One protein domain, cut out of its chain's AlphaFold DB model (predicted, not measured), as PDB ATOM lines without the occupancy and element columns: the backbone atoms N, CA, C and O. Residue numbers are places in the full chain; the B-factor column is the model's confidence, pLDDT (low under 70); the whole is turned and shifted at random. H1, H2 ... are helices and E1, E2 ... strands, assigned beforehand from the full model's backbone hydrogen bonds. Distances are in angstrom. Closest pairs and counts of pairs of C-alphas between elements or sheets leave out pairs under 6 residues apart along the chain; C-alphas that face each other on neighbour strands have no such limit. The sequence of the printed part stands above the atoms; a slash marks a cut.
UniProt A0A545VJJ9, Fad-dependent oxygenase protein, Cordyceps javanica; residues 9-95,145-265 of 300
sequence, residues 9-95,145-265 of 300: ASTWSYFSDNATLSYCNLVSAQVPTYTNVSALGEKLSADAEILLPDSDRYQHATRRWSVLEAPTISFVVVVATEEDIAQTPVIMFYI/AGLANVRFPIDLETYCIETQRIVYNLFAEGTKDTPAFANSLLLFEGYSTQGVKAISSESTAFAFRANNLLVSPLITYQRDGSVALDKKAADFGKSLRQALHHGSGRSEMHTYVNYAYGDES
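AT A GLANCE: This is residues 9 to 95 and 145 to 265 of the 300 residues of the protein "Fad-dependent oxygenase protein" of Cordyceps javanica (UniProt A0A545VJJ9). One twisted sheet of six strands, E1, E4, E5, E6, E7 and E8, has two long helices, H4 and H6, side by side over one face, while no named helix is over its other face. Away from this body lies a small lobe, where the two-strand sheet of E2 and E3 has the short helices H1 and H2 close by and residues 63 to 69 stick out; at the other far end lies a loop with H5 and residues 198 to 212. The printed part has 208 residues with six named helices and eight named strands, which follow along the chain as E1, H1, E2, H2, E3, H3, E4, E5, E6, H4, E7, H5, E8 and H6; the large sheet is branched, with E1 parallel to E4 and E7, and E8 antiparallel to E5, E6 and E7, and the small one is antiparallel. The class is mixed, helices and strands, with under half of the residues, 98 of 208, in named elements. The whole is compact, with a radius of gyration of the C-alphas of 18.8 A and spans of 59 by 52 by 34 A.

HOW THE PARTS SIT: Start at E1, residues 9 to 13: E4, residues 90 to 94, lies on one side of it and E7, residues 185 to 190, on the other side, both parallel to it. Look for N 11 and O 92 at 2.9 A, and N 12 and O 188 at 2.8 A, within hydrogen-bond range. E8, residues 213 to 222, lies on the other side of E7 from E1 and is antiparallel to E7 at 160 degrees, with N 187 and O 216 within hydrogen-bond range at 3.0 A. On the other side of E8 from E7 are E5, residues 147 to 151, and E6, residues 154 to 156, both antiparallel to E8; compare N 148 and O 221, 2.8 A, with N 154 and O 215, 2.8 A. E5 runs on into E6 across a break of 2 residues, at 42 degrees. H4, residues 161 to 177, is on this sheet at a height of 9.6 A, over E1 and E7, and runs along the strands. On the same face, H6, residues 227 to 248, is on the sheet at a height over the sheet of 9.2 A; it lies over E5, E8 and, only just, E6, on which 3 of its C-alphas fall. H4 and H6 touch at a shallow tilt of 12 degrees, opposite ways; their closest C-alphas, of Thr 163 and Gly 247, are 5.3 A apart. Turn to E2, residues 49 to 51, and E3, residues 76 to 78: they are antiparallel, with N 51 and O 76 2.8 A apart. The closest C-alphas of E2 and H2, residues 56 to 61, are those of Leu 51 and Tyr 58, 5.1 A; those of E2 and H1, residues 38 to 41, are Ile 50 and Gly 41, 6.8 A. H3, residues 82 to 86, and H5, residues 194 to 197, are not on the large sheet and touch no helix. In H2, H3, H4 and H6 every O i to N i+4 pair is within hydrogen-bond range; H1 and H5 are too short for such a pair.

IN THESE COORDINATES: Find C-alpha 9 at (87.254, 100.459, 110.308), where E1 begins; it runs 12.6 A to C-alpha 13. After H1, E2, H2, E3 and H3, E4 covers 13.3 A; past the cut, E5 covers 12.9 A, and E6 follows. H4 starts at C-alpha 161 (81.875, 100.962, 97.028) and runs 24.2 A. E7 spans 15.6 A; after H5, E8 spans 28.6 A. H6 runs 31.4 A and ends at C-alpha 248 (91.158, 100.080, 92.120).

THE WHOLE: The two C-alphas farthest apart, of Ala 46 and Ser 203, are 59.7 A apart. Residues 96 to 144 are not printed, and C-alphas 95 and 145 stand 28.3 A apart across the cut. The long links are E1 to H1, H2 to E3 and H5 to E8. The model's mean pLDDT over the printed residues is 75.8; 63 residues are under 70, among them 9 to 41 and 58 to 77.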
ATOM      1  N   ALA A   9      86.814  99.789 111.519       27.95
ATOM      2  CA  ALA A   9      87.254 100.459 110.308       27.95
ATOM      3  C   ALA A   9      87.270 101.959 110.629       27.95
ATOM      4  O   ALA A   9      86.221 102.585 110.777       27.95
ATOM      5  N   SER A  10      88.459 102.506 110.861       28.97
ATOM      6  CA  SER A  10      88.620 103.918 111.180       28.97
ATOM      7  C   SER A  10      88.781 104.646 109.865       28.97
ATOM      8  O   SER A  10      89.693 104.384 109.085       28.97
ATOM      9  N   THR A  11      87.848 105.531 109.575       28.98
ATOM     10  CA  THR A  11      87.918 106.365 108.386       28.98
ATOM     11  C   THR A  11      88.131 107.804 108.836       28.98
ATOM     12  O   THR A  11      87.408 108.340 109.680       28.98
ATOM     13  N   TRP A  12      89.199 108.403 108.326       28.59
ATOM     14  CA  TRP A  12      89.562 109.789 108.563       28.59
ATOM     15  C   TRP A  12      89.145 110.572 107.334       28.59
ATOM     16  O   TRP A  12      89.644 110.293 106.247       28.59
ATOM     17  N   SER A  13      88.258 111.545 107.505       28.17
ATOM     18  CA  SER A  13      87.858 112.437 106.420       28.17
ATOM     19  C   SER A  13      87.964 113.877 106.896       28.17
ATOM     20  O   SER A  13      87.118 114.351 107.650       28.17
ATOM     21  N   TYR A  14      88.994 114.595 106.436       26.98
ATOM     22  CA  TYR A  14      88.978 116.059 106.459       26.98
ATOM     23  C   TYR A  14      88.328 116.526 105.163       26.98
ATOM     24  O   TYR A  14      88.909 116.414 104.082       26.98
ATOM     25  N   PHE A  15      87.083 116.993 105.252       26.39
ATOM     26  CA  PHE A  15      86.358 117.442 104.072       26.39
ATOM     27  C   PHE A  15      86.953 118.745 103.533       26.39
ATOM     28  O   PHE A  15      86.901 119.793 104.166       26.39
ATOM     29  N   SER A  16      87.445 118.666 102.300       28.75
ATOM     30  CA  SER A  16      87.531 119.791 101.374       28.75
ATOM     31  C   SER A  16      86.982 119.318 100.027       28.75
ATOM     32  O   SER A  16      87.649 118.517  99.379       28.75
ATOM     33  N   ASP A  17      85.761 119.740  99.687       27.34
ATOM     34  CA  ASP A  17      84.980 119.751  98.426       27.34
ATOM     35  C   ASP A  17      85.244 118.785  97.235       27.34
ATOM     36  O   ASP A  17      84.547 118.896  96.235       27.34
ATOM     37  N   ASN A  18      86.155 117.806  97.285       29.27
ATOM     38  CA  ASN A  18      86.628 117.087  96.087       29.27
ATOM     39  C   ASN A  18      86.685 115.549  96.191       29.27
ATOM     40  O   ASN A  18      87.329 114.908  95.361       29.27
ATOM     41  N   ALA A  19      86.020 114.920  97.164       33.28
ATOM     42  CA  ALA A  19      85.929 113.458  97.198       33.28
ATOM     43  C   ALA A  19      84.840 112.966  96.224       33.28
ATOM     44  O   ALA A  19      83.656 112.943  96.554       33.28
ATOM     45  N   THR A  20      85.234 112.584  95.007       31.19
ATOM     46  CA  THR A  20      84.340 111.934  94.042       31.19
ATOM     47  C   THR A  20      84.173 110.449  94.380       31.19
ATOM     48  O   THR A  20      85.140 109.693  94.479       31.19
ATOM     49  N   LEU A  21      82.922 110.018  94.556       34.75
ATOM     50  CA  LEU A  21      82.542 108.603  94.570       34.75
ATOM     51  C   LEU A  21      82.494 108.105  93.118       34.75
ATOM     52  O   LEU A  21      81.902 108.770  92.268       34.75
ATOM     53  N   SER A  22      83.102 106.957  92.823       37.69
ATOM     54  CA  SER A  22      83.013 106.316  91.506       37.69
ATOM     55  C   SER A  22      82.555 104.867  91.663       37.69
ATOM     56  O   SER A  22      83.004 104.171  92.574       37.69
ATOM     57  N   TYR A  23      81.647 104.427  90.790       37.50
ATOM     58  CA  TYR A  23      81.304 103.015  90.634       37.50
ATOM     59  C   TYR A  23      82.428 102.342  89.849       37.50
ATOM     60  O   TYR A  23      82.783 102.791  88.757       37.50
ATOM     61  N   CYS A  24      83.012 101.284  90.403       43.34
ATOM     62  CA  CYS A  24      84.099 100.587  89.731       43.34
ATOM     63  C   CYS A  24      83.566  99.742  88.575       43.34
ATOM     64  O   CYS A  24      82.621  98.975  88.742       43.34
ATOM     65  N   ASN A  25      84.224  99.819  87.415       33.94
ATOM     66  CA  ASN A  25      84.022  98.895  86.296       33.94
ATOM     67  C   ASN A  25      84.598  97.504  86.638       33.94
ATOM     68  O   ASN A  25      85.532  97.029  85.994       33.94
ATOM     69  N   LEU A  26      84.069  96.847  87.671       33.31
ATOM     70  CA  LEU A  26      84.292  95.425  87.893       33.31
ATOM     71  C   LEU A  26      83.321  94.667  86.984       33.31
ATOM     72  O   LEU A  26      82.103  94.751  87.138       33.31
ATOM     73  N   VAL A  27      83.859  93.929  86.011       33.19
ATOM     74  CA  VAL A  27      83.088  92.956  85.229       33.19
ATOM     75  C   VAL A  27      82.542  91.919  86.204       33.19
ATOM     76  O   VAL A  27      83.302  91.077  86.665       33.19
ATOM     77  N   SER A  28      81.248  92.022  86.535       32.59
ATOM     78  CA  SER A  28      80.406  91.002  87.179       32.59
ATOM     79  C   SER A  28      81.176  89.976  88.027       32.59
ATOM     80  O   SER A  28      81.164  88.778  87.735       32.59
ATOM     81  N   ALA A  29      81.831  90.422  89.099       29.45
ATOM     82  CA  ALA A  29      82.158  89.508  90.180       29.45
ATOM     83  C   ALA A  29      80.838  89.238  90.908       29.45
ATOM     84  O   ALA A  29      80.240  90.163  91.458       29.45
ATOM     85  N   GLN A  30      80.340  88.000  90.841       25.94
ATOM     86  CA  GLN A  30      79.176  87.580  91.618       25.94
ATOM     87  C   GLN A  30      79.394  87.992  93.074       25.94
ATOM     88  O   GLN A  30      80.291  87.479  93.742       25.94
ATOM     89  N   VAL A  31      78.582  88.939  93.544       28.56
ATOM     90  CA  VAL A  31      78.480  89.273  94.962       28.56
ATOM     91  C   VAL A  31      78.108  87.968  95.672       28.56
ATOM     92  O   VAL A  31      77.072  87.393  95.325       28.56
ATOM     93  N   PRO A  32      78.927  87.452  96.606       27.86
ATOM     94  CA  PRO A  32      78.578  86.246  97.335       27.86
ATOM     95  C   PRO A  32      77.244  86.482  98.042       27.86
ATOM     96  O   PRO A  32      77.121  87.367  98.888       27.86
ATOM     97  N   THR A  33      76.221  85.721  97.669       31.61
ATOM     98  CA  THR A  33      74.958  85.705  98.401       31.61
ATOM     99  C   THR A  33      75.224  85.064  99.755       31.61
ATOM    100  O   THR A  33      75.561  83.877  99.815       31.61
ATOM    101  N   TYR A  34      75.093  85.846 100.830       36.38
ATOM    102  CA  TYR A  34      75.157  85.354 102.205       36.38
ATOM    103  C   TYR A  34      74.214  84.161 102.355       36.38
ATOM    104  O   TYR A  34      72.996  84.304 102.292       36.38
ATOM    105  N   THR A  35      74.780  82.969 102.511       40.19
ATOM    106  CA  THR A  35      74.009  81.718 102.506       40.19
ATOM    107  C   THR A  35      73.753  81.177 103.906       40.19
ATOM    108  O   THR A  35      73.125  80.132 104.030       40.19
ATOM    109  N   ASN A  36      74.193  81.857 104.973       52.25
ATOM    110  CA  ASN A  36      73.956  81.344 106.321       52.25
ATOM    111  C   ASN A  36      73.821  82.427 107.402       52.25
ATOM    112  O   ASN A  36      74.666  82.570 108.283       52.25
ATOM    113  N   VAL A  37      72.722  83.182 107.336       56.00
ATOM    114  CA  VAL A  37      72.296  84.115 108.394       56.00
ATOM    115  C   VAL A  37      72.049  83.379 109.721       56.00
ATOM    116  O   VAL A  37      72.340  83.914 110.789       56.00
ATOM    117  N   SER A  38      71.602  82.122 109.663       54.41
ATOM    118  CA  SER A  38      71.362  81.285 110.842       54.41
ATOM    119  C   SER A  38      72.633  81.073 111.675       54.41
ATOM    120  O   SER A  38      72.601  81.230 112.890       54.41
ATOM    121  N   ALA A  39      73.780  80.837 111.029       55.91
ATOM    122  CA  ALA A  39      75.071  80.684 111.709       55.91
ATOM    123  C   ALA A  39      75.628  81.989 112.317       55.91
ATOM    124  O   ALA A  39      76.556  81.945 113.129       55.91
ATOM    125  N   LEU A  40      75.124  83.156 111.896       57.34
ATOM    126  CA  LEU A  40      75.406  84.429 112.561       57.34
ATOM    127  C   LEU A  40      74.519  84.578 113.799       57.34
ATOM    128  O   LEU A  40      75.050  84.882 114.859       57.34
ATOM    129  N   GLY A  41      73.220  84.281 113.689       66.56
ATOM    130  CA  GLY A  41      72.274  84.346 114.810       66.56
ATOM    131  C   GLY A  41      72.674  83.466 115.997       66.56
ATOM    132  O   GLY A  41      72.573  83.903 117.133       66.56
ATOM    133  N   GLU A  42      73.226  82.275 115.744       74.31
ATOM    134  CA  GLU A  42      73.739  81.371 116.792       74.31
ATOM    135  C   GLU A  42      74.916  81.938 117.604       74.31
ATOM    136  O   GLU A  42      75.229  81.420 118.676       74.31
ATOM    137  N   LYS A  43      75.604  82.959 117.081       57.81
ATOM    138  CA  LYS A  43      76.775  83.584 117.716       57.81
ATOM    139  C   LYS A  43      76.460  84.912 118.376       57.81
ATOM    140  O   LYS A  43      77.308  85.430 119.095       57.81
ATOM    141  N   LEU A  44      75.286  85.460 118.096       73.44
ATOM    142  CA  LEU A  44      74.824  86.645 118.775       73.44
ATOM    143  C   LEU A  44      74.205  86.244 120.117       73.44
ATOM    144  O   LEU A  44      73.733  85.122 120.318       73.44
ATOM    145  N   SER A  45      74.230  87.174 121.053       78.12
ATOM    146  CA  SER A  45      73.522  87.096 122.311       78.12
ATOM    147  C   SER A  45      72.025  86.911 122.062       78.12
ATOM    148  O   SER A  45      71.490  87.281 121.018       78.12
ATOM    149  N   ALA A  46      71.331  86.330 123.039       84.69
ATOM    150  CA  ALA A  46      69.916  85.987 122.905       84.69
ATOM    151  C   ALA A  46      69.002  87.199 122.627       84.69
ATOM    152  O   ALA A  46      67.905  87.017 122.104       84.69
ATOM    153  N   ASP A  47      69.457  88.406 122.970       83.06
ATOM    154  CA  ASP A  47      68.714  89.655 122.797       83.06
ATOM    155  C   ASP A  47      69.071  90.390 121.494       83.06
ATOM    156  O   ASP A  47      68.436  91.388 121.147       83.06
ATOM    157  N   ALA A  48      70.085  89.918 120.767       76.44
ATOM    158  CA  ALA A  48      70.443  90.454 119.467       76.44
ATOM    159  C   ALA A  48      69.511  89.919 118.379       76.44
ATOM    160  O   ALA A  48      68.990  88.805 118.441       76.44
ATOM    161  N   GLU A  49      69.328  90.713 117.331       82.31
ATOM    162  CA  GLU A  49      68.351  90.413 116.296       82.31
ATOM    163  C   GLU A  49      68.945  90.589 114.908       82.31
ATOM    164  O   GLU A  49      69.688  91.532 114.645       82.31
ATOM    165  N   ILE A  50      68.574  89.698 113.992       72.88
ATOM    166  CA  ILE A  50      68.896  89.847 112.578       72.88
ATOM    167  C   ILE A  50      67.611  90.177 111.825       72.88
ATOM    168  O   ILE A  50      66.719  89.342 111.697       72.88
ATOM    169  N   LEU A  51      67.528  91.398 111.309       76.56
ATOM    170  CA  LEU A  51      66.415  91.853 110.489       76.56
ATOM    171  C   LEU A  51      66.683  91.459 109.037       76.56
ATOM    172  O   LEU A  51      67.691  91.864 108.451       76.56
ATOM    173  N   LEU A  52      65.778  90.680 108.457       77.56
ATOM    174  CA  LEU A  52      65.822  90.247 107.060       77.56
ATOM    175  C   LEU A  52      64.949  91.147 106.165       77.56
ATOM    176  O   LEU A  52      64.024  91.778 106.689       77.56
ATOM    177  N   PRO A  53      65.206  91.210 104.837       72.56
ATOM    178  CA  PRO A  53      64.521  92.121 103.912       72.56
ATOM    179  C   PRO A  53      62.988  92.069 103.899       72.56
ATOM    180  O   PRO A  53      62.334  93.040 103.514       72.56
ATOM    181  N   ASP A  54      62.425  90.939 104.310       77.25
ATOM    182  CA  ASP A  54      60.997  90.648 104.396       77.25
ATOM    183  C   ASP A  54      60.329  91.145 105.692       77.25
ATOM    184  O   ASP A  54      59.104  91.114 105.788       77.25
ATOM    185  N   SER A  55      61.092  91.639 106.674       74.56
ATOM    186  CA  SER A  55      60.545  92.145 107.940       74.56
ATOM    187  C   SER A  55      60.225  93.648 107.913       74.56
ATOM    188  O   SER A  55      60.994  94.465 107.402       74.56
ATOM    189  N   ASP A  56      59.124  94.061 108.554       76.44
ATOM    190  CA  ASP A  56      58.748  95.486 108.665       76.44
ATOM    191  C   ASP A  56      59.834  96.313 109.367       76.44
ATOM    192  O   ASP A  56      60.153  97.442 108.986       76.44
ATOM    193  N   ARG A  57      60.468  95.723 110.385       72.81
ATOM    194  CA  ARG A  57      61.566  96.359 111.118       72.81
ATOM    195  C   ARG A  57      62.812  96.534 110.266       72.81
ATOM    196  O   ARG A  57      63.495  97.536 110.446       72.81
ATOM    197  N   TYR A  58      63.082  95.643 109.315       68.69
ATOM    198  CA  TYR A  58      64.147  95.852 108.338       68.69
ATOM    199  C   TYR A  58      63.868  97.072 107.463       68.69
ATOM    200  O   TYR A  58      64.764  97.888 107.271       68.69
ATOM    201  N   GLN A  59      62.638  97.250 106.971       69.88
ATOM    202  CA  GLN A  59      62.283  98.409 106.137       69.88
ATOM    203  C   GLN A  59      62.452  99.728 106.902       69.88
ATOM    204  O   GLN A  59      62.875 100.733 106.334       69.88
ATOM    205  N   HIS A  60      62.183  99.714 108.209       69.69
ATOM    206  CA  HIS A  60      62.472 100.837 109.097       69.69
ATOM    207  C   HIS A  60      63.971 101.022 109.374       69.69
ATOM    208  O   HIS A  60      64.454 102.149 109.308       69.69
ATOM    209  N   ALA A  61      64.707  99.944 109.648       57.31
ATOM    210  CA  ALA A  61      66.140  99.979 109.954       57.31
ATOM    211  C   ALA A  61      67.013 100.313 108.733       57.31
ATOM    212  O   ALA A  61      68.113 100.834 108.871       57.31
ATOM    213  N   THR A  62      66.512 100.036 107.532       62.84
ATOM    214  CA  THR A  62      67.157 100.361 106.255       62.84
ATOM    215  C   THR A  62      66.556 101.596 105.590       62.84
ATOM    216  O   THR A  62      66.901 101.926 104.452       62.84
ATOM    217  N   ARG A  63      65.662 102.308 106.293       61.75
ATOM    218  CA  ARG A  63      64.995 103.501 105.779       61.75
ATOM    219  C   ARG A  63      66.025 104.598 105.549       61.75
ATOM    220  O   ARG A  63      66.711 105.027 106.469       61.75
ATOM    221  N   ARG A  64      66.095 105.089 104.315       57.22
ATOM    222  CA  ARG A  64      67.036 106.137 103.910       57.22
ATOM    223  C   ARG A  64      66.303 107.384 103.455       57.22
ATOM    224  O   ARG A  64      65.273 107.303 102.788       57.22
ATOM    225  N   TRP A  65      66.894 108.537 103.745       42.72
ATOM    226  CA  TRP A  65      66.497 109.823 103.180       42.72
ATOM    227  C   TRP A  65      67.464 110.212 102.053       42.72
ATOM    228  O   TRP A  65      68.241 111.153 102.165       42.72
ATOM    229  N   SER A  66      67.488 109.440 100.963       48.44
ATOM    230  CA  SER A  66      68.361 109.712  99.814       48.44
ATOM    231  C   SER A  66      67.625 109.483  98.500       48.44
ATOM    232  O   SER A  66      66.830 108.554  98.391       48.44
ATOM    233  N   VAL A  67      67.916 110.328  97.507       36.41
ATOM    234  CA  VAL A  67      67.415 110.216  96.123       36.41
ATOM    235  C   VAL A  67      68.336 109.386  95.217       36.41
ATOM    236  O   VAL A  67      68.066 109.252  94.028       36.41
ATOM    237  N   LEU A  68      69.435 108.852  95.761       41.22
ATOM    238  CA  LEU A  68      70.361 107.969  95.049       41.22
ATOM    239  C   LEU A  68      69.902 106.510  95.131       41.22
ATOM    240  O   LEU A  68      69.233 106.120  96.092       41.22
ATOM    241  N   GLU A  69      70.319 105.704  94.153       39.19
ATOM    242  CA  GLU A  69      69.991 104.280  94.077       39.19
ATOM    243  C   GLU A  69      70.322 103.560  95.395       39.19
ATOM    244  O   GLU A  69      71.356 103.799  96.033       39.19
ATOM    245  N   ALA A  70      69.381 102.744  95.874       45.06
ATOM    246  CA  ALA A  70      69.507 102.102  97.172       45.06
ATOM    247  C   ALA A  70      70.447 100.895  97.094       45.06
ATOM    248  O   ALA A  70      70.225 100.022  96.255       45.06
ATOM    249  N   PRO A  71      71.468 100.792  97.969       44.94
ATOM    250  CA  PRO A  71      72.248  99.570  98.045       44.94
ATOM    251  C   PRO A  71      71.341  98.433  98.519       44.94
ATOM    252  O   PRO A  71      70.532  98.611  99.432       44.94
ATOM    253  N   THR A  72      71.496  97.248  97.935       51.88
ATOM    254  CA  THR A  72      70.829  96.044  98.434       51.88
ATOM    255  C   THR A  72      71.481  95.639  99.756       51.88
ATOM    256  O   THR A  72      72.579  95.084  99.779       51.88
ATOM    257  N   ILE A  73      70.831  95.964 100.872       55.66
ATOM    258  CA  ILE A  73      71.223  95.478 102.197       55.66
ATOM    259  C   ILE A  73      70.747  94.016 102.293       55.66
ATOM    260  O   ILE A  73      69.661  93.675 101.839       55.66
ATOM    261  N   SER A  74      71.597  93.104 102.768       52.41
ATOM    262  CA  SER A  74      71.247  91.673 102.822       52.41
ATOM    263  C   SER A  74      70.533  91.301 104.121       52.41
ATOM    264  O   SER A  74      69.656  90.447 104.107       52.41
ATOM    265  N   PHE A  75      70.910  91.941 105.229       58.16
ATOM    266  CA  PHE A  75      70.292  91.850 106.553       58.16
ATOM    267  C   PHE A  75      70.852  92.977 107.442       58.16
ATOM    268  O   PHE A  75      71.888  93.563 107.115       58.16
ATOM    269  N   VAL A  76      70.185  93.286 108.553       62.47
ATOM    270  CA  VAL A  76      70.649  94.244 109.575       62.47
ATOM    271  C   VAL A  76      70.833  93.500 110.891       62.47
ATOM    272  O   VAL A  76      69.929  92.781 111.296       62.47
ATOM    273  N   VAL A  77      71.970  93.675 111.565       67.19
ATOM    274  CA  VAL A  77      72.183  93.138 112.917       67.19
ATOM    275  C   VAL A  77      71.895  94.237 113.933       67.19
ATOM    276  O   VAL A  77      72.553  95.275 113.934       67.19
ATOM    277  N   VAL A  78      70.911  94.008 114.791       74.56
ATOM    278  CA  VAL A  78      70.658  94.806 115.989       74.56
ATOM    279  C   VAL A  78      71.442  94.152 117.118       74.56
ATOM    280  O   VAL A  78      71.069  93.090 117.608       74.56
ATOM    281  N   VAL A  79      72.570  94.757 117.475       69.81
ATOM    282  CA  VAL A  79      73.439  94.286 118.562       69.81
ATOM    283  C   VAL A  79      72.798  94.580 119.922       69.81
ATOM    284  O   VAL A  79      72.208  95.649 120.096       69.81
ATOM    285  N   ALA A  80      72.920  93.663 120.883       70.62
ATOM    286  CA  ALA A  80      72.392  93.837 122.240       70.62
ATOM    287  C   ALA A  80      73.495  93.903 123.310       70.62
ATOM    288  O   ALA A  80      73.305  94.499 124.370       70.62
ATOM    289  N   THR A  81      74.666  93.335 123.022       61.56
ATOM    290  CA  THR A  81      75.816  93.251 123.925       61.56
ATOM    291  C   THR A  81      77.119  93.600 123.207       61.56
ATOM    292  O   THR A  81      77.208  93.573 121.983       61.56
ATOM    293  N   GLU A  82      78.167  93.892 123.972       52.56
ATOM    294  CA  GLU A  82      79.511  94.145 123.434       52.56
ATOM    295  C   GLU A  82      80.103  92.917 122.724       52.56
ATOM    296  O   GLU A  82      80.874  93.069 121.778       52.56
ATOM    297  N   GLU A  83      79.688  91.707 123.113       54.44
ATOM    298  CA  GLU A  83      80.055  90.464 122.427       54.44
ATOM    299  C   GLU A  83      79.424  90.388 121.025       54.44
ATOM    300  O   GLU A  83      80.070  89.928 120.091       54.44
ATOM    301  N   ASP A  84      78.222  90.940 120.820       56.91
ATOM    302  CA  ASP A  84      77.593  91.027 119.488       56.91
ATOM    303  C   ASP A  84      78.356  91.966 118.555       56.91
ATOM    304  O   ASP A  84      78.479  91.722 117.350       56.91
ATOM    305  N   ILE A  85      78.913  93.032 119.131       54.53
ATOM    306  CA  ILE A  85      79.828  93.934 118.435       54.53
ATOM    307  C   ILE A  85      81.143  93.195 118.152       54.53
ATOM    308  O   ILE A  85      81.684  93.313 117.062       54.53
ATOM    309  N   ALA A  86      81.638  92.349 119.059       48.84
ATOM    310  CA  ALA A  86      82.808  91.512 118.781       48.84
ATOM    311  C   ALA A  86      82.576  90.509 117.627       48.84
ATOM    312  O   ALA A  86      83.534  90.111 116.960       48.84
ATOM    313  N   GLN A  87      81.319  90.154 117.324       57.91
ATOM    314  CA  GLN A  87      80.964  89.345 116.153       57.91
ATOM    315  C   GLN A  87      80.889  90.145 114.831       57.91
ATOM    316  O   GLN A  87      80.752  89.524 113.771       57.91
ATOM    317  N   THR A  88      80.980  91.489 114.843       63.12
ATOM    318  CA  THR A  88      80.852  92.345 113.641       63.12
ATOM    319  C   THR A  88      81.757  93.597 113.662       63.12
ATOM    320  O   THR A  88      81.689  94.390 114.594       63.12
ATOM    321  N   PRO A  89      82.589  93.863 112.632       70.75
ATOM    322  CA  PRO A  89      83.427  95.066 112.618       70.75
ATOM    323  C   PRO A  89      82.618  96.368 112.700       70.75
ATOM    324  O   PRO A  89      81.634  96.543 111.983       70.75
ATOM    325  N   VAL A  90      83.073  97.324 113.510       75.06
ATOM    326  CA  VAL A  90      82.459  98.660 113.598       75.06
ATOM    327  C   VAL A  90      83.014  99.556 112.488       75.06
ATOM    328  O   VAL A  90      84.128  99.353 112.010       75.06
ATOM    329  N   ILE A  91      82.269 100.575 112.062       77.50
ATOM    330  CA  ILE A  91      82.813 101.658 111.234       77.50
ATOM    331  C   ILE A  91      82.794 102.939 112.061       77.50
ATOM    332  O   ILE A  91      81.761 103.319 112.608       77.50
ATOM    333  N   MET A  92      83.945 103.596 112.150       73.38
ATOM    334  CA  MET A  92      84.152 104.816 112.920       73.38
ATOM    335  C   MET A  92      84.558 105.953 111.989       73.38
ATOM    336  O   MET A  92      85.444 105.802 111.142       73.38
ATOM    337  N   PHE A  93      83.918 107.103 112.186       75.25
ATOM    338  CA  PHE A  93      84.194 108.342 111.471       75.25
ATOM    339  C   PHE A  93      84.505 109.449 112.471       75.25
ATOM    340  O   PHE A  93      83.801 109.609 113.467       75.25
ATOM    341  N   TYR A  94      85.517 110.249 112.156       74.06
ATOM    342  CA  TYR A  94      85.792 111.503 112.844       74.06
ATOM    343  C   TYR A  94      85.496 112.659 111.897       74.06
ATOM    344  O   TYR A  94      86.022 112.698 110.785       74.06
ATOM    345  N   ILE A  95      84.673 113.604 112.347       78.06
ATOM    346  CA  ILE A  95      84.378 114.833 111.611       78.06
ATOM    347  C   ILE A  95      84.769 115.997 112.514       78.06
ATOM    348  O   ILE A  95      84.197 116.176 113.586       78.06
ATOM    349  N   ALA A 145     102.642  98.143 124.401       80.88
ATOM    350  CA  ALA A 145     101.883  97.005 124.922       80.88
ATOM    351  C   ALA A 145     102.447  95.619 124.530       80.88
ATOM    352  O   ALA A 145     101.869  94.602 124.890       80.88
ATOM    353  N   GLY A 146     103.555  95.554 123.778       85.12
ATOM    354  CA  GLY A 146     104.140  94.287 123.313       85.12
ATOM    355  C   GLY A 146     103.407  93.636 122.132       85.12
ATOM    356  O   GLY A 146     103.729  92.509 121.759       85.12
ATOM    357  N   LEU A 147     102.452  94.348 121.525       86.31
ATOM    358  CA  LEU A 147     101.678  93.883 120.377       86.31
ATOM    359  C   LEU A 147     102.477  93.977 119.072       86.31
ATOM    360  O   LEU A 147     103.217  94.936 118.830       86.31
ATOM    361  N   ALA A 148     102.264  93.002 118.191       91.38
ATOM    362  CA  ALA A 148     102.599  93.137 116.783       91.38
ATOM    363  C   ALA A 148     101.628  94.126 116.132       91.38
ATOM    364  O   ALA A 148     100.424  94.017 116.328       91.38
ATOM    365  N   ASN A 149     102.162  95.064 115.351       90.44
ATOM    366  CA  ASN A 149     101.403  96.041 114.578       90.44
ATOM    367  C   ASN A 149     101.970  96.041 113.156       90.44
ATOM    368  O   ASN A 149     103.009  96.656 112.912       90.44
ATOM    369  N   VAL A 150     101.348  95.300 112.239       93.00
ATOM    370  CA  VAL A 150     101.833  95.164 110.855       93.00
ATOM    371  C   VAL A 150     100.846  95.795 109.880       93.00
ATOM    372  O   VAL A 150      99.649  95.518 109.936       93.00
ATOM    373  N   ARG A 151     101.347  96.675 109.008       95.12
ATOM    374  CA  ARG A 151     100.540  97.450 108.056       95.12
ATOM    375  C   ARG A 151     100.732  96.954 106.630       95.12
ATOM    376  O   ARG A 151     101.804  96.470 106.290       95.12
ATOM    377  N   PHE A 152      99.689  97.098 105.813       97.81
ATOM    378  CA  PHE A 152      99.667  96.678 104.406       97.81
ATOM    379  C   PHE A 152      99.126  97.808 103.519       97.81
ATOM    380  O   PHE A 152      98.023  97.702 102.985       97.81
ATOM    381  N   PRO A 153      99.865  98.918 103.372       97.25
ATOM    382  CA  PRO A 153      99.341 100.159 102.819       97.25
ATOM    383  C   PRO A 153      99.040 100.049 101.329       97.25
ATOM    384  O   PRO A 153      99.722  99.325 100.598       97.25
ATOM    385  N   ILE A 154      98.070 100.834 100.881       97.56
ATOM    386  CA  ILE A 154      97.788 101.105  99.478       97.56
ATOM    387  C   ILE A 154      97.205 102.506  99.317       97.56
ATOM    388  O   ILE A 154      96.267 102.885 100.015       97.56
ATOM    389  N   ASP A 155      97.745 103.257  98.365       95.88
ATOM    390  CA  ASP A 155      97.214 104.557  97.992       95.88
ATOM    391  C   ASP A 155      96.224 104.425  96.820       95.88
ATOM    392  O   ASP A 155      96.532 103.841  95.774       95.88
ATOM    393  N   LEU A 156      95.037 105.016  96.967       94.62
ATOM    394  CA  LEU A 156      93.949 104.988  95.987       94.62
ATOM    395  C   LEU A 156      93.590 106.405  95.516       94.62
ATOM    396  O   LEU A 156      93.771 107.393  96.230       94.62
ATOM    397  N   GLU A 157      93.051 106.516  94.305       91.06
ATOM    398  CA  GLU A 157      92.551 107.790  93.766       91.06
ATOM    399  C   GLU A 157      91.099 108.054  94.163       91.06
ATOM    400  O   GLU A 157      90.726 109.198  94.406       91.06
ATOM    401  N   THR A 158      90.278 107.015  94.274       88.12
ATOM    402  CA  THR A 158      88.856 107.130  94.607       88.12
ATOM    403  C   THR A 158      88.425 105.997  95.526       88.12
ATOM    404  O   THR A 158      89.061 104.942  95.593       88.12
ATOM    405  N   TYR A 159      87.307 106.199  96.222       84.44
ATOM    406  CA  TYR A 159      86.609 105.099  96.876       84.44
ATOM    407  C   TYR A 159      85.920 104.225  95.828       84.44
ATOM    408  O   TYR A 159      85.419 104.731  94.826       84.44
ATOM    409  N   CYS A 160      85.867 102.926  96.106       86.31
ATOM    410  CA  CYS A 160      85.179 101.928  95.300       86.31
ATOM    411  C   CYS A 160      84.189 101.171  96.187       86.31
ATOM    412  O   CYS A 160      84.614 100.382  97.030       86.31
ATOM    413  N   ILE A 161      82.887 101.436  96.063       82.88
ATOM    414  CA  ILE A 161      81.875 100.962  97.028       82.88
ATOM    415  C   ILE A 161      81.830  99.429  97.086       82.88
ATOM    416  O   ILE A 161      81.767  98.842  98.170       82.88
ATOM    417  N   GLU A 162      81.907  98.770  95.933       84.94
ATOM    418  CA  GLU A 162      81.897  97.313  95.821       84.94
ATOM    419  C   GLU A 162      83.106  96.708  96.539       84.94
ATOM    420  O   GLU A 162      82.972  95.790  97.350       84.94
ATOM    421  N   THR A 163      84.291  97.272  96.308       87.75
ATOM    422  CA  THR A 163      85.526  96.829  96.957       87.75
ATOM    423  C   THR A 163      85.522  97.100  98.451       87.75
ATOM    424  O   THR A 163      85.969  96.245  99.207       87.75
ATOM    425  N   GLN A 164      84.983  98.236  98.898       85.69
ATOM    426  CA  GLN A 164      84.820  98.534 100.324       85.69
ATOM    427  C   GLN A 164      83.992  97.448 101.013       85.69
ATOM    428  O   GLN A 164      84.377  96.959 102.072       85.69
ATOM    429  N   ARG A 165      82.895  97.005 100.383       83.31
ATOM    430  CA  ARG A 165      82.059  95.915 100.905       83.31
ATOM    431  C   ARG A 165      82.802  94.579 100.942       83.31
ATOM    432  O   ARG A 165      82.726  93.881 101.949       83.31
ATOM    433  N   ILE A 166      83.529  94.234  99.878       85.62
ATOM    434  CA  ILE A 166      84.353  93.014  99.829       85.62
ATOM    435  C   ILE A 166      85.379  93.024 100.964       85.62
ATOM    436  O   ILE A 166      85.501  92.056 101.705       85.62
ATOM    437  N   VAL A 167      86.092  94.134 101.120       90.69
ATOM    438  CA  VAL A 167      87.154  94.293 102.111       90.69
ATOM    439  C   VAL A 167      86.593  94.290 103.536       90.69
ATOM    440  O   VAL A 167      87.189  93.661 104.406       90.69
ATOM    441  N   TYR A 168      85.434  94.910 103.772       86.06
ATOM    442  CA  TYR A 168      84.719  94.820 105.049       86.06
ATOM    443  C   TYR A 168      84.377  93.367 105.404       86.06
ATOM    444  O   TYR A 168      84.650  92.928 106.518       86.06
ATOM    445  N   ASN A 169      83.835  92.602 104.450       85.00
ATOM    446  CA  ASN A 169      83.486  91.197 104.668       85.00
ATOM    447  C   ASN A 169      84.719  90.334 104.934       85.00
ATOM    448  O   ASN A 169      84.734  89.585 105.905       85.00
ATOM    449  N   LEU A 170      85.768  90.489 104.119       87.19
ATOM    450  CA  LEU A 170      87.042  89.804 104.330       87.19
ATOM    451  C   LEU A 170      87.610  90.115 105.712       87.19
ATOM    452  O   LEU A 170      88.125  89.221 106.381       87.19
ATOM    453  N   PHE A 171      87.513  91.372 106.145       88.25
ATOM    454  CA  PHE A 171      87.969  91.764 107.465       88.25
ATOM    455  C   PHE A 171      87.153  91.084 108.569       88.25
ATOM    456  O   PHE A 171      87.747  90.453 109.439       88.25
ATOM    457  N   ALA A 172      85.821  91.149 108.485       82.19
ATOM    458  CA  ALA A 172      84.905  90.512 109.430       82.19
ATOM    459  C   ALA A 172      85.162  89.004 109.566       82.19
ATOM    460  O   ALA A 172      85.248  88.478 110.674       82.19
ATOM    461  N   GLU A 173      85.310  88.310 108.436       81.25
ATOM    462  CA  GLU A 173      85.610  86.879 108.394       81.25
ATOM    463  C   GLU A 173      86.988  86.588 108.991       81.25
ATOM    464  O   GLU A 173      87.107  85.742 109.873       81.25
ATOM    465  N   GLY A 174      88.023  87.328 108.590       84.31
ATOM    466  CA  GLY A 174      89.384  87.087 109.061       84.31
ATOM    467  C   GLY A 174      89.569  87.312 110.565       84.31
ATOM    468  O   GLY A 174      90.287  86.537 111.209       84.31
ATOM    469  N   THR A 175      88.902  88.317 111.144       83.00
ATOM    470  CA  THR A 175      88.921  88.561 112.598       83.00
ATOM    471  C   THR A 175      88.074  87.554 113.368       83.00
ATOM    472  O   THR A 175      88.448  87.171 114.474       83.00
ATOM    473  N   LYS A 176      86.981  87.061 112.777       79.19
ATOM    474  CA  LYS A 176      86.151  85.995 113.356       79.19
ATOM    475  C   LYS A 176      86.862  84.639 113.350       79.19
ATOM    476  O   LYS A 176      86.870  83.939 114.359       79.19
ATOM    477  N   ASP A 177      87.495  84.285 112.235       82.81
ATOM    478  CA  ASP A 177      88.253  83.038 112.063       82.81
ATOM    479  C   ASP A 177      89.580  83.048 112.830       82.81
ATOM    480  O   ASP A 177      90.216  82.008 113.044       82.81
ATOM    481  N   THR A 178      90.038  84.237 113.225       85.44
ATOM    482  CA  THR A 178      91.255  84.423 114.011       85.44
ATOM    483  C   THR A 178      91.022  85.451 115.113       85.44
ATOM    484  O   THR A 178      91.444  86.598 114.968       85.44
ATOM    485  N   PRO A 179      90.436  85.052 116.258       84.12
ATOM    486  CA  PRO A 179      90.137  85.978 117.355       84.12
ATOM    487  C   PRO A 179      91.353  86.765 117.874       84.12
ATOM    488  O   PRO A 179      91.209  87.871 118.384       84.12
ATOM    489  N   ALA A 180      92.577  86.255 117.678       88.12
ATOM    490  CA  ALA A 180      93.813  86.985 117.979       88.12
ATOM    491  C   ALA A 180      93.956  88.317 117.209       88.12
ATOM    492  O   ALA A 180      94.720  89.183 117.629       88.12
ATOM    493  N   PHE A 181      93.236  88.485 116.095       88.94
ATOM    494  CA  PHE A 181      93.236  89.686 115.258       88.94
ATOM    495  C   PHE A 181      92.105  90.657 115.609       88.94
ATOM    496  O   PHE A 181      91.964  91.664 114.921       88.94
ATOM    497  N   ALA A 182      91.330  90.413 116.670       81.06
ATOM    498  CA  ALA A 182      90.175  91.236 117.039       81.06
ATOM    499  C   ALA A 182      90.506  92.717 117.312       81.06
ATOM    500  O   ALA A 182      89.619  93.549 117.218       81.06
ATOM    501  N   ASN A 183      91.768  93.063 117.600       80.94
ATOM    502  CA  ASN A 183      92.222  94.451 117.791       80.94
ATOM    503  C   ASN A 183      92.766  95.108 116.507       80.94
ATOM    504  O   ASN A 183      93.355  96.191 116.559       80.94
ATOM    505  N   SER A 184      92.635  94.431 115.366       89.00
ATOM    506  CA  SER A 184      93.052  94.945 114.060       89.00
ATOM    507  C   SER A 184      92.102  96.032 113.572       89.00
ATOM    508  O   SER A 184      90.995  96.197 114.081       89.00
ATOM    509  N   LEU A 185      92.531  96.780 112.561       86.81
ATOM    510  CA  LEU A 185      91.762  97.887 112.011       86.81
ATOM    511  C   LEU A 185      92.091  98.113 110.540       86.81
ATOM    512  O   LEU A 185      93.209  97.868 110.091       86.81
ATOM    513  N   LEU A 186      91.112  98.597 109.782       88.88
ATOM    514  CA  LEU A 186      91.329  99.120 108.437       88.88
ATOM    515  C   LEU A 186      91.213 100.631 108.493       88.88
ATOM    516  O   LEU A 186      90.137 101.157 108.772       88.88
ATOM    517  N   LEU A 187      92.327 101.309 108.242       87.56
ATOM    518  CA  LEU A 187      92.358 102.760 108.135       87.56
ATOM    519  C   LEU A 187      92.006 103.171 106.710       87.56
ATOM    520  O   LEU A 187      92.688 102.738 105.783       87.56
ATOM    521  N   PHE A 188      90.996 104.019 106.541       88.88
ATOM    522  CA  PHE A 188      90.777 104.771 105.304       88.88
ATOM    523  C   PHE A 188      91.047 106.243 105.572       88.88
ATOM    524  O   PHE A 188      90.221 106.945 106.145       88.88
ATOM    525  N   GLU A 189      92.215 106.706 105.168       84.06
ATOM    526  CA  GLU A 189      92.703 108.052 105.415       84.06
ATOM    527  C   GLU A 189      92.502 108.925 104.166       84.06
ATOM    528  O   GLU A 189      93.247 108.828 103.190       84.06
ATOM    529  N   GLY A 190      91.469 109.769 104.190       80.44
ATOM    530  CA  GLY A 190      91.162 110.774 103.175       80.44
ATOM    531  C   GLY A 190      91.386 112.190 103.711       80.44
ATOM    532  O   GLY A 190      90.628 112.692 104.543       80.44
ATOM    533  N   TYR A 191      92.421 112.864 103.213       71.75
ATOM    534  CA  TYR A 191      92.764 114.231 103.615       71.75
ATOM    535  C   TYR A 191      92.652 115.209 102.448       71.75
ATOM    536  O   TYR A 191      92.693 114.831 101.278       71.75
ATOM    537  N   SER A 192      92.591 116.498 102.770       78.06
ATOM    538  CA  SER A 192      92.792 117.584 101.813       78.06
ATOM    539  C   SER A 192      94.139 117.434 101.084       78.06
ATOM    540  O   SER A 192      95.205 117.570 101.683       78.06
ATOM    541  N   THR A 193      94.110 117.146  99.777       84.88
ATOM    542  CA  THR A 193      95.317 116.872  98.969       84.88
ATOM    543  C   THR A 193      95.830 118.069  98.167       84.88
ATOM    544  O   THR A 193      96.820 117.941  97.449       84.88
ATOM    545  N   GLN A 194      95.227 119.254  98.299       89.38
ATOM    546  CA  GLN A 194      95.573 120.456  97.526       89.38
ATOM    547  C   GLN A 194      97.054 120.810  97.674       89.38
ATOM    548  O   GLN A 194      97.744 120.990  96.675       89.38
ATOM    549  N   GLY A 195      97.563 120.848  98.910       90.50
ATOM    550  CA  GLY A 195      98.973 121.141  99.176       90.50
ATOM    551  C   GLY A 195      99.920 120.062  98.642       90.50
ATOM    552  O   GLY A 195     100.980 120.374  98.107       90.50
ATOM    553  N   VAL A 196      99.521 118.787  98.721       90.81
ATOM    554  CA  VAL A 196     100.307 117.665  98.181       90.81
ATOM    555  C   VAL A 196     100.379 117.735  96.652       90.81
ATOM    556  O   VAL A 196     101.449 117.513  96.083       90.81
ATOM    557  N   LYS A 197      99.266 118.087  95.999       93.00
ATOM    558  CA  LYS A 197      99.122 118.168  94.538       93.00
ATOM    559  C   LYS A 197      99.701 119.443  93.928       93.00
ATOM    560  O   LYS A 197     100.130 119.412  92.782       93.00
ATOM    561  N   ALA A 198      99.755 120.541  94.683       94.88
ATOM    562  CA  ALA A 198     100.310 121.818  94.223       94.88
ATOM    563  C   ALA A 198     101.830 121.779  93.994       94.88
ATOM    564  O   ALA A 198     102.390 122.657  93.339       94.88
ATOM    565  N   ILE A 199     102.510 120.776  94.545       94.81
ATOM    566  CA  ILE A 199     103.960 120.639  94.475       94.81
ATOM    567  C   ILE A 199     104.337 119.630  93.389       94.81
ATOM    568  O   ILE A 199     103.818 118.516  93.358       94.81
ATOM    569  N   SER A 200     105.289 120.002  92.526       94.31
ATOM    570  CA  SER A 200     105.776 119.130  91.449       94.31
ATOM    571  C   SER A 200     106.293 117.792  91.985       94.31
ATOM    572  O   SER A 200     107.037 117.747  92.973       94.31
ATOM    573  N   SER A 201     105.957 116.709  91.281       93.31
ATOM    574  CA  SER A 201     106.423 115.351  91.583       93.31
ATOM    575  C   SER A 201     107.954 115.246  91.624       93.31
ATOM    576  O   SER A 201     108.498 114.500  92.437       93.31
ATOM    577  N   GLU A 202     108.650 116.062  90.826       94.75
ATOM    578  CA  GLU A 202     110.116 116.081  90.707       94.75
ATOM    579  C   GLU A 202     110.842 116.780  91.865       94.75
ATOM    580  O   GLU A 202     112.049 116.607  92.067       94.75
ATOM    581  N   SER A 203     110.112 117.580  92.644       95.94
ATOM    582  CA  SER A 203     110.700 118.430  93.683       95.94
ATOM    583  C   SER A 203     111.032 117.688  94.982       95.94
ATOM    584  O   SER A 203     111.813 118.192  95.787       95.94
ATOM    585  N   THR A 204     110.480 116.487  95.202       95.75
ATOM    586  CA  THR A 204     110.728 115.683  96.410       95.75
ATOM    587  C   THR A 204     110.832 114.186  96.098       95.75
ATOM    588  O   THR A 204     110.642 113.747  94.967       95.75
ATOM    589  N   ALA A 205     111.135 113.379  97.118       96.38
ATOM    590  CA  ALA A 205     111.207 111.924  96.997       96.38
ATOM    591  C   ALA A 205     109.833 111.221  96.961       96.38
ATOM    592  O   ALA A 205     109.781 110.052  96.598       96.38
ATOM    593  N   PHE A 206     108.732 111.896  97.310       95.56
ATOM    594  CA  PHE A 206     107.403 111.275  97.361       95.56
ATOM    595  C   PHE A 206     106.753 111.215  95.972       95.56
ATOM    596  O   PHE A 206     106.574 112.257  95.337       95.56
ATOM    597  N   ALA A 207     106.399 110.006  95.521       94.94
ATOM    598  CA  ALA A 207     105.964 109.751  94.147       94.94
ATOM    599  C   ALA A 207     104.463 109.941  93.903       94.94
ATOM    600  O   ALA A 207     104.054 110.473  92.874       94.94
ATOM    601  N   PHE A 208     103.623 109.554  94.858       95.00
ATOM    602  CA  PHE A 208     102.214 109.273  94.588       95.00
ATOM    603  C   PHE A 208     101.276 110.460  94.837       95.00
ATOM    604  O   PHE A 208     100.202 110.319  95.416       95.00
ATOM    605  N   ARG A 209     101.665 111.656  94.378       92.94
ATOM    606  CA  ARG A 209     100.946 112.918  94.653       92.94
ATOM    607  C   ARG A 209      99.527 112.989  94.082       92.94
ATOM    608  O   ARG A 209      98.734 113.798  94.555       92.94
ATOM    609  N   ALA A 210      99.213 112.192  93.062       91.25
ATOM    610  CA  ALA A 210      97.891 112.174  92.433       91.25
ATOM    611  C   ALA A 210      96.823 111.465  93.285       91.25
ATOM    612  O   ALA A 210      95.639 111.801  93.175       91.25
ATOM    613  N   ASN A 211      97.243 110.539  94.153       92.56
ATOM    614  CA  ASN A 211      96.353 109.741  94.987       92.56
ATOM    615  C   ASN A 211      95.643 110.604  96.039       92.56
ATOM    616  O   ASN A 211      96.147 111.648  96.456       92.56
ATOM    617  N   ASN A 212      94.447 110.177  96.441       91.69
ATOM    618  CA  ASN A 212      93.592 110.913  97.375       91.69
ATOM    619  C   ASN A 212      93.429 110.210  98.720       91.69
ATOM    620  O   ASN A 212      93.110 110.868  99.707       91.69
ATOM    621  N   LEU A 213      93.610 108.892  98.742       93.44
ATOM    622  CA  LEU A 213      93.301 108.050  99.884       93.44
ATOM    623  C   LEU A 213      94.518 107.205 100.219       93.44
ATOM    624  O   LEU A 213      95.033 106.522  99.337       93.44
ATOM    625  N   LEU A 214      94.918 107.206 101.482       93.50
ATOM    626  CA  LEU A 214      95.819 106.209 102.038       93.50
ATOM    627  C   LEU A 214      94.961 105.172 102.760       93.50
ATOM    628  O   LEU A 214      94.221 105.493 103.683       93.50
ATOM    629  N   VAL A 215      95.021 103.921 102.324       95.44
ATOM    630  CA  VAL A 215      94.312 102.824 102.982       95.44
ATOM    631  C   VAL A 215      95.325 101.885 103.606       95.44
ATOM    632  O   VAL A 215      96.261 101.445 102.944       95.44
ATOM    633  N   SER A 216      95.146 101.560 104.881       92.50
ATOM    634  CA  SER A 216      96.077 100.713 105.616       92.50
ATOM    635  C   SER A 216      95.333  99.708 106.494       92.50
ATOM    636  O   SER A 216      94.972 100.030 107.628       92.50
ATOM    637  N   PRO A 217      95.161  98.458 106.034       96.19
ATOM    638  CA  PRO A 217      94.974  97.325 106.925       96.19
ATOM    639  C   PRO A 217      96.128  97.274 107.932       96.19
ATOM    640  O   PRO A 217      97.292  97.161 107.546       96.19
ATOM    641  N   LEU A 218      95.802  97.391 109.212       94.25
ATOM    642  CA  LEU A 218      96.699  97.219 110.345       94.25
ATOM    643  C   LEU A 218      96.254  95.967 111.094       94.25
ATOM    644  O   LEU A 218      95.207  95.963 111.741       94.25
ATOM    645  N   ILE A 219      97.055  94.910 111.002       95.06
ATOM    646  CA  ILE A 219      96.805  93.675 111.738       95.06
ATOM    647  C   ILE A 219      97.544  93.763 113.070       95.06
ATOM    648  O   ILE A 219      98.779  93.822 113.109       95.06
ATOM    649  N   THR A 220      96.765  93.788 114.149       90.31
ATOM    650  CA  THR A 220      97.249  93.958 115.519       90.31
ATOM    651  C   THR A 220      96.958  92.707 116.324       90.31
ATOM    652  O   THR A 220      95.806  92.285 116.419       90.31
ATOM    653  N   TYR A 221      97.995  92.118 116.914       91.38
ATOM    654  CA  TYR A 221      97.871  90.867 117.659       91.38
ATOM    655  C   TYR A 221      98.993  90.676 118.674       91.38
ATOM    656  O   TYR A 221     100.093  91.217 118.541       91.38
ATOM    657  N   GLN A 222      98.715  89.874 119.696       92.75
ATOM    658  CA  GLN A 222      99.742  89.393 120.609       92.75
ATOM    659  C   GLN A 222     100.491  88.242 119.939       92.75
ATOM    660  O   GLN A 222      99.876  87.267 119.508       92.75
ATOM    661  N   ARG A 223     101.822  88.332 119.866       91.94
ATOM    662  CA  ARG A 223     102.633  87.202 119.400       91.94
ATOM    663  C   ARG A 223     102.586  86.072 120.419       91.94
ATOM    664  O   ARG A 223     102.776  86.315 121.610       91.94
ATOM    665  N   ASP A 224     102.419  84.852 119.925       91.31
ATOM    666  CA  ASP A 224     102.502  83.606 120.698       91.31
ATOM    667  C   ASP A 224     103.864  82.899 120.530       91.31
ATOM    668  O   ASP A 224     104.082  81.812 121.057       91.31
ATOM    669  N   GLY A 225     104.792  83.522 119.794       89.25
ATOM    670  CA  GLY A 225     106.100  82.960 119.450       89.25
ATOM    671  C   GLY A 225     106.072  81.995 118.261       89.25
ATOM    672  O   GLY A 225     107.128  81.510 117.854       89.25
ATOM    673  N   SER A 226     104.900  81.726 117.678       92.06
ATOM    674  CA  SER A 226     104.762  80.860 116.514       92.06
ATOM    675  C   SER A 226     104.943  81.634 115.206       92.06
ATOM    676  O   SER A 226     104.401  82.716 114.991       92.06
ATOM    677  N   VAL A 227     105.661  81.023 114.261       95.00
ATOM    678  CA  VAL A 227     105.754  81.532 112.880       95.00
ATOM    679  C   VAL A 227     104.399  81.430 112.164       95.00
ATOM    680  O   VAL A 227     104.133  82.167 111.218       95.00
ATOM    681  N   ALA A 228     103.528  80.520 112.612       96.69
ATOM    682  CA  ALA A 228     102.225  80.283 112.006       96.69
ATOM    683  C   ALA A 228     101.278  81.478 112.180       96.69
ATOM    684  O   ALA A 228     100.646  81.883 111.202       96.69
ATOM    685  N   LEU A 229     101.206  82.065 113.381       95.44
ATOM    686  CA  LEU A 229     100.363  83.236 113.630       95.44
ATOM    687  C   LEU A 229     100.869  84.460 112.859       95.44
ATOM    688  O   LEU A 229     100.082  85.125 112.184       95.44
ATOM    689  N   ASP A 230     102.185  84.694 112.871       96.00
ATOM    690  CA  ASP A 230     102.820  85.780 112.117       96.00
ATOM    691  C   ASP A 230     102.565  85.639 110.605       96.00
ATOM    692  O   ASP A 230     102.213  86.612 109.932       96.00
ATOM    693  N   LYS A 231     102.661  84.415 110.066       96.75
ATOM    694  CA  LYS A 231     102.320  84.142 108.664       96.75
ATOM    695  C   LYS A 231     100.832  84.373 108.388       96.75
ATOM    696  O   LYS A 231     100.502  84.980 107.374       96.75
ATOM    697  N   LYS A 232      99.938  83.927 109.276       97.25
ATOM    698  CA  LYS A 232      98.488  84.124 109.118       97.25
ATOM    699  C   LYS A 232      98.132  85.613 109.090       97.25
ATOM    700  O   LYS A 232      97.324  86.023 108.261       97.25
ATOM    701  N   ALA A 233      98.777  86.426 109.928       96.88
ATOM    702  CA  ALA A 233      98.610  87.878 109.930       96.88
ATOM    703  C   ALA A 233      99.104  88.507 108.619       96.88
ATOM    704  O   ALA A 233      98.429  89.366 108.051       96.88
ATOM    705  N   ALA A 234     100.252  88.045 108.114       97.75
ATOM    706  CA  ALA A 234     100.800  88.478 106.834       97.75
ATOM    707  C   ALA A 234      99.874  88.149 105.657       97.75
ATOM    708  O   ALA A 234      99.591  89.017 104.836       97.75
ATOM    709  N   ASP A 235      99.391  86.909 105.581       97.81
ATOM    710  CA  ASP A 235      98.494  86.462 104.514       97.81
ATOM    711  C   ASP A 235      97.169  87.243 104.548       97.81
ATOM    712  O   ASP A 235      96.684  87.680 103.503       97.81
ATOM    713  N   PHE A 236      96.621  87.477 105.746       97.50
ATOM    714  CA  PHE A 236      95.385  88.234 105.934       97.50
ATOM    715  C   PHE A 236      95.527  89.707 105.533       97.50
ATOM    716  O   PHE A 236      94.738  90.223 104.745       97.50
ATOM    717  N   GLY A 237      96.566  90.394 106.004       97.12
ATOM    718  CA  GLY A 237      96.795  91.785 105.622       97.12
ATOM    719  C   GLY A 237      97.061  91.961 104.123       97.12
ATOM    720  O   GLY A 237      96.543  92.890 103.495       97.12
ATOM    721  N   LYS A 238      97.800  91.023 103.515       98.19
ATOM    722  CA  LYS A 238      98.023  91.002 102.063       98.19
ATOM    723  C   LYS A 238      96.734  90.768 101.287       98.19
ATOM    724  O   LYS A 238      96.556  91.424 100.266       98.19
ATOM    725  N   SER A 239      95.844  89.880 101.736       97.75
ATOM    726  CA  SER A 239      94.579  89.631 101.030       97.75
ATOM    727  C   SER A 239      93.692  90.880 101.006       97.75
ATOM    728  O   SER A 239      93.169  91.229  99.947       97.75
ATOM    729  N   LEU A 240      93.624  91.622 102.117       97.69
ATOM    730  CA  LEU A 240      92.913  92.902 102.197       97.69
ATOM    731  C   LEU A 240      93.506  93.939 101.232       97.69
ATOM    732  O   LEU A 240      92.775  94.543 100.446       97.69
ATOM    733  N   ARG A 241      94.837  94.105 101.228       98.12
ATOM    734  CA  ARG A 241      95.515  95.015 100.289       98.12
ATOM    735  C   ARG A 241      95.299  94.616  98.830       98.12
ATOM    736  O   ARG A 241      95.081  95.482  97.987       98.12
ATOM    737  N   GLN A 242      95.352  93.324  98.515       97.56
ATOM    738  CA  GLN A 242      95.152  92.842  97.148       97.56
ATOM    739  C   GLN A 242      93.711  93.036  96.673       97.56
ATOM    740  O   GLN A 242      93.509  93.417  95.523       97.56
ATOM    741  N   ALA A 243      92.718  92.854  97.548       96.56
ATOM    742  CA  ALA A 243      91.328  93.171  97.230       96.56
ATOM    743  C   ALA A 243      91.152  94.666  96.909       96.56
ATOM    744  O   ALA A 243      90.522  95.005  95.906       96.56
ATOM    745  N   LEU A 244      91.775  95.552  97.698       96.69
ATOM    746  CA  LEU A 244      91.799  96.996  97.434       96.69
ATOM    747  C   LEU A 244      92.479  97.330  96.099       96.69
ATOM    748  O   LEU A 244      91.946  98.112  95.315       96.69
ATOM    749  N   HIS A 245      93.627  96.711  95.812       97.00
ATOM    750  CA  HIS A 245      94.352  96.915  94.558       97.00
ATOM    751  C   HIS A 245      93.543  96.452  93.346       97.00
ATOM    752  O   HIS A 245      93.372  97.216  92.398       97.00
ATOM    753  N   HIS A 246      92.987  95.240  93.393       95.50
ATOM    754  CA  HIS A 246      92.133  94.715  92.330       95.50
ATOM    755  C   HIS A 246      90.920  95.620  92.090       95.50
ATOM    756  O   HIS A 246      90.626  95.980  90.953       95.50
ATOM    757  N   GLY A 247      90.271  96.051  93.172       92.81
ATOM    758  CA  GLY A 247      89.149  96.980  93.135       92.81
ATOM    759  C   GLY A 247      89.466  98.349  92.546       92.81
ATOM    760  O   GLY A 247      88.613  98.962  91.915       92.81
ATOM    761  N   SER A 248      90.708  98.815  92.705       93.19
ATOM    762  CA  SER A 248      91.158 100.080  92.120       93.19
ATOM    763  C   SER A 248      91.232 100.053  90.590       93.19
ATOM    764  O   SER A 248      91.275 101.110  89.966       93.19
ATOM    765  N   GLY A 249      91.294  98.861  89.979       92.81
ATOM    766  CA  GLY A 249      91.461  98.687  88.532       92.81
ATOM    767  C   GLY A 249      92.833  99.112  87.993       92.81
ATOM    768  O   GLY A 249      93.034  99.130  86.779       92.81
ATOM    769  N   ARG A 250      93.783  99.460  88.867       93.25
ATOM    770  CA  ARG A 250      95.118  99.925  88.481       93.25
ATOM    771  C   ARG A 250      96.057  98.751  88.231       93.25
ATOM    772  O   ARG A 250      95.993  97.723  88.899       93.25
ATOM    773  N   SER A 251      96.977  98.939  87.291       94.69
ATOM    774  CA  SER A 251      98.128  98.048  87.111       94.69
ATOM    775  C   SER A 251      99.239  98.311  88.130       94.69
ATOM    776  O   SER A 251     100.038  97.422  88.419       94.69
ATOM    777  N   GLU A 252      99.321  99.544  88.631       96.88
ATOM    778  CA  GLU A 252     100.349  99.998  89.562       96.88
ATOM    779  C   GLU A 252      99.825  99.972  90.998       96.88
ATOM    780  O   GLU A 252      98.793 100.569  91.311       96.88
ATOM    781  N   MET A 253     100.582  99.325  91.884       97.44
ATOM    782  CA  MET A 253     100.323  99.363  93.318       97.44
ATOM    783  C   MET A 253     101.177 100.467  93.926       97.44
ATOM    784  O   MET A 253     102.404 100.383  93.912       97.44
ATOM    785  N   HIS A 254     100.526 101.501  94.444       97.75
ATOM    786  CA  HIS A 254     101.178 102.618  95.122       97.75
ATOM    787  C   HIS A 254     101.102 102.374  96.625       97.75
ATOM    788  O   HIS A 254     100.017 102.095  97.135       97.75
ATOM    789  N   THR A 255     102.229 102.440  97.330       97.38
ATOM    790  CA  THR A 255     102.288 102.153  98.764       97.38
ATOM    791  C   THR A 255     103.077 103.218  99.513       97.38
ATOM    792  O   THR A 255     104.171 103.632  99.122       97.38
ATOM    793  N   TYR A 256     102.533 103.661 100.645       96.00
ATOM    794  CA  TYR A 256     103.207 104.644 101.478       96.00
ATOM    795  C   TYR A 256     104.342 103.999 102.278       96.00
ATOM    796  O   TYR A 256     104.107 103.180 103.167       96.00
ATOM    797  N   VAL A 257     105.583 104.404 101.984       96.12
ATOM    798  CA  VAL A 257     106.804 103.795 102.538       96.12
ATOM    799  C   VAL A 257     106.816 103.708 104.064       96.12
ATOM    800  O   VAL A 257     107.279 102.710 104.596       96.12
ATOM    801  N   ASN A 258     106.262 104.694 104.779       94.56
ATOM    802  CA  ASN A 258     106.256 104.694 106.246       94.56
ATOM    803  C   ASN A 258     105.402 103.569 106.846       94.56
ATOM    804  O   ASN A 258     105.545 103.266 108.029       94.56
ATOM    805  N   TYR A 259     104.476 103.008 106.065       95.31
ATOM    806  CA  TYR A 259     103.576 101.936 106.485       95.31
ATOM    807  C   TYR A 259     103.921 100.606 105.801       95.31
ATOM    808  O   TYR A 259     103.221  99.628 106.034       95.31
ATOM    809  N   ALA A 260     104.953 100.558 104.953       95.12
ATOM    810  CA  ALA A 260     105.306  99.384 104.162       95.12
ATOM    811  C   ALA A 260     105.474  98.124 105.027       95.12
ATOM    812  O   ALA A 260     106.083  98.156 106.105       95.12
ATOM    813  N   TYR A 261     104.955  97.007 104.529       96.00
ATOM    814  CA  TYR A 261     105.094  95.708 105.173       96.00
ATOM    815  C   TYR A 261     106.517  95.151 105.015       96.00
ATOM    816  O   TYR A 261     107.056  94.529 105.930       96.00
ATOM    817  N   GLY A 262     107.128  95.388 103.852       94.62
ATOM    818  CA  GLY A 262     108.438  94.882 103.441       94.62
ATOM    819  C   GLY A 262     108.399  93.901 102.263       94.62
ATOM    820  O   GLY A 262     109.445  93.376 101.891       94.62
ATOM    821  N   ASP A 263     107.227  93.628 101.680       95.56
ATOM    822  CA  ASP A 263     107.081  92.806 100.466       95.56
ATOM    823  C   ASP A 263     106.830  93.631  99.195       95.56
ATOM    824  O   ASP A 263     106.692  93.078  98.104       95.56
ATOM    825  N   GLU A 264     106.757  94.950  99.336       97.25
ATOM    826  CA  GLU A 264     106.601  95.896  98.248       97.25
ATOM    827  C   GLU A 264     107.862  95.956  97.373       97.25
ATOM    828  O   GLU A 264     108.995  95.943  97.860       97.25
ATOM    829  N   SER A 265     107.675  96.078  96.057       97.25
ATOM    830  CA  SER A 265     108.784  96.381  95.150       97.25
ATOM    831  C   SER A 265     109.244  97.833  95.303       97.25
ATOM    832  O   SER A 265     108.485  98.690  95.761       97.25
TER     833      SER A 265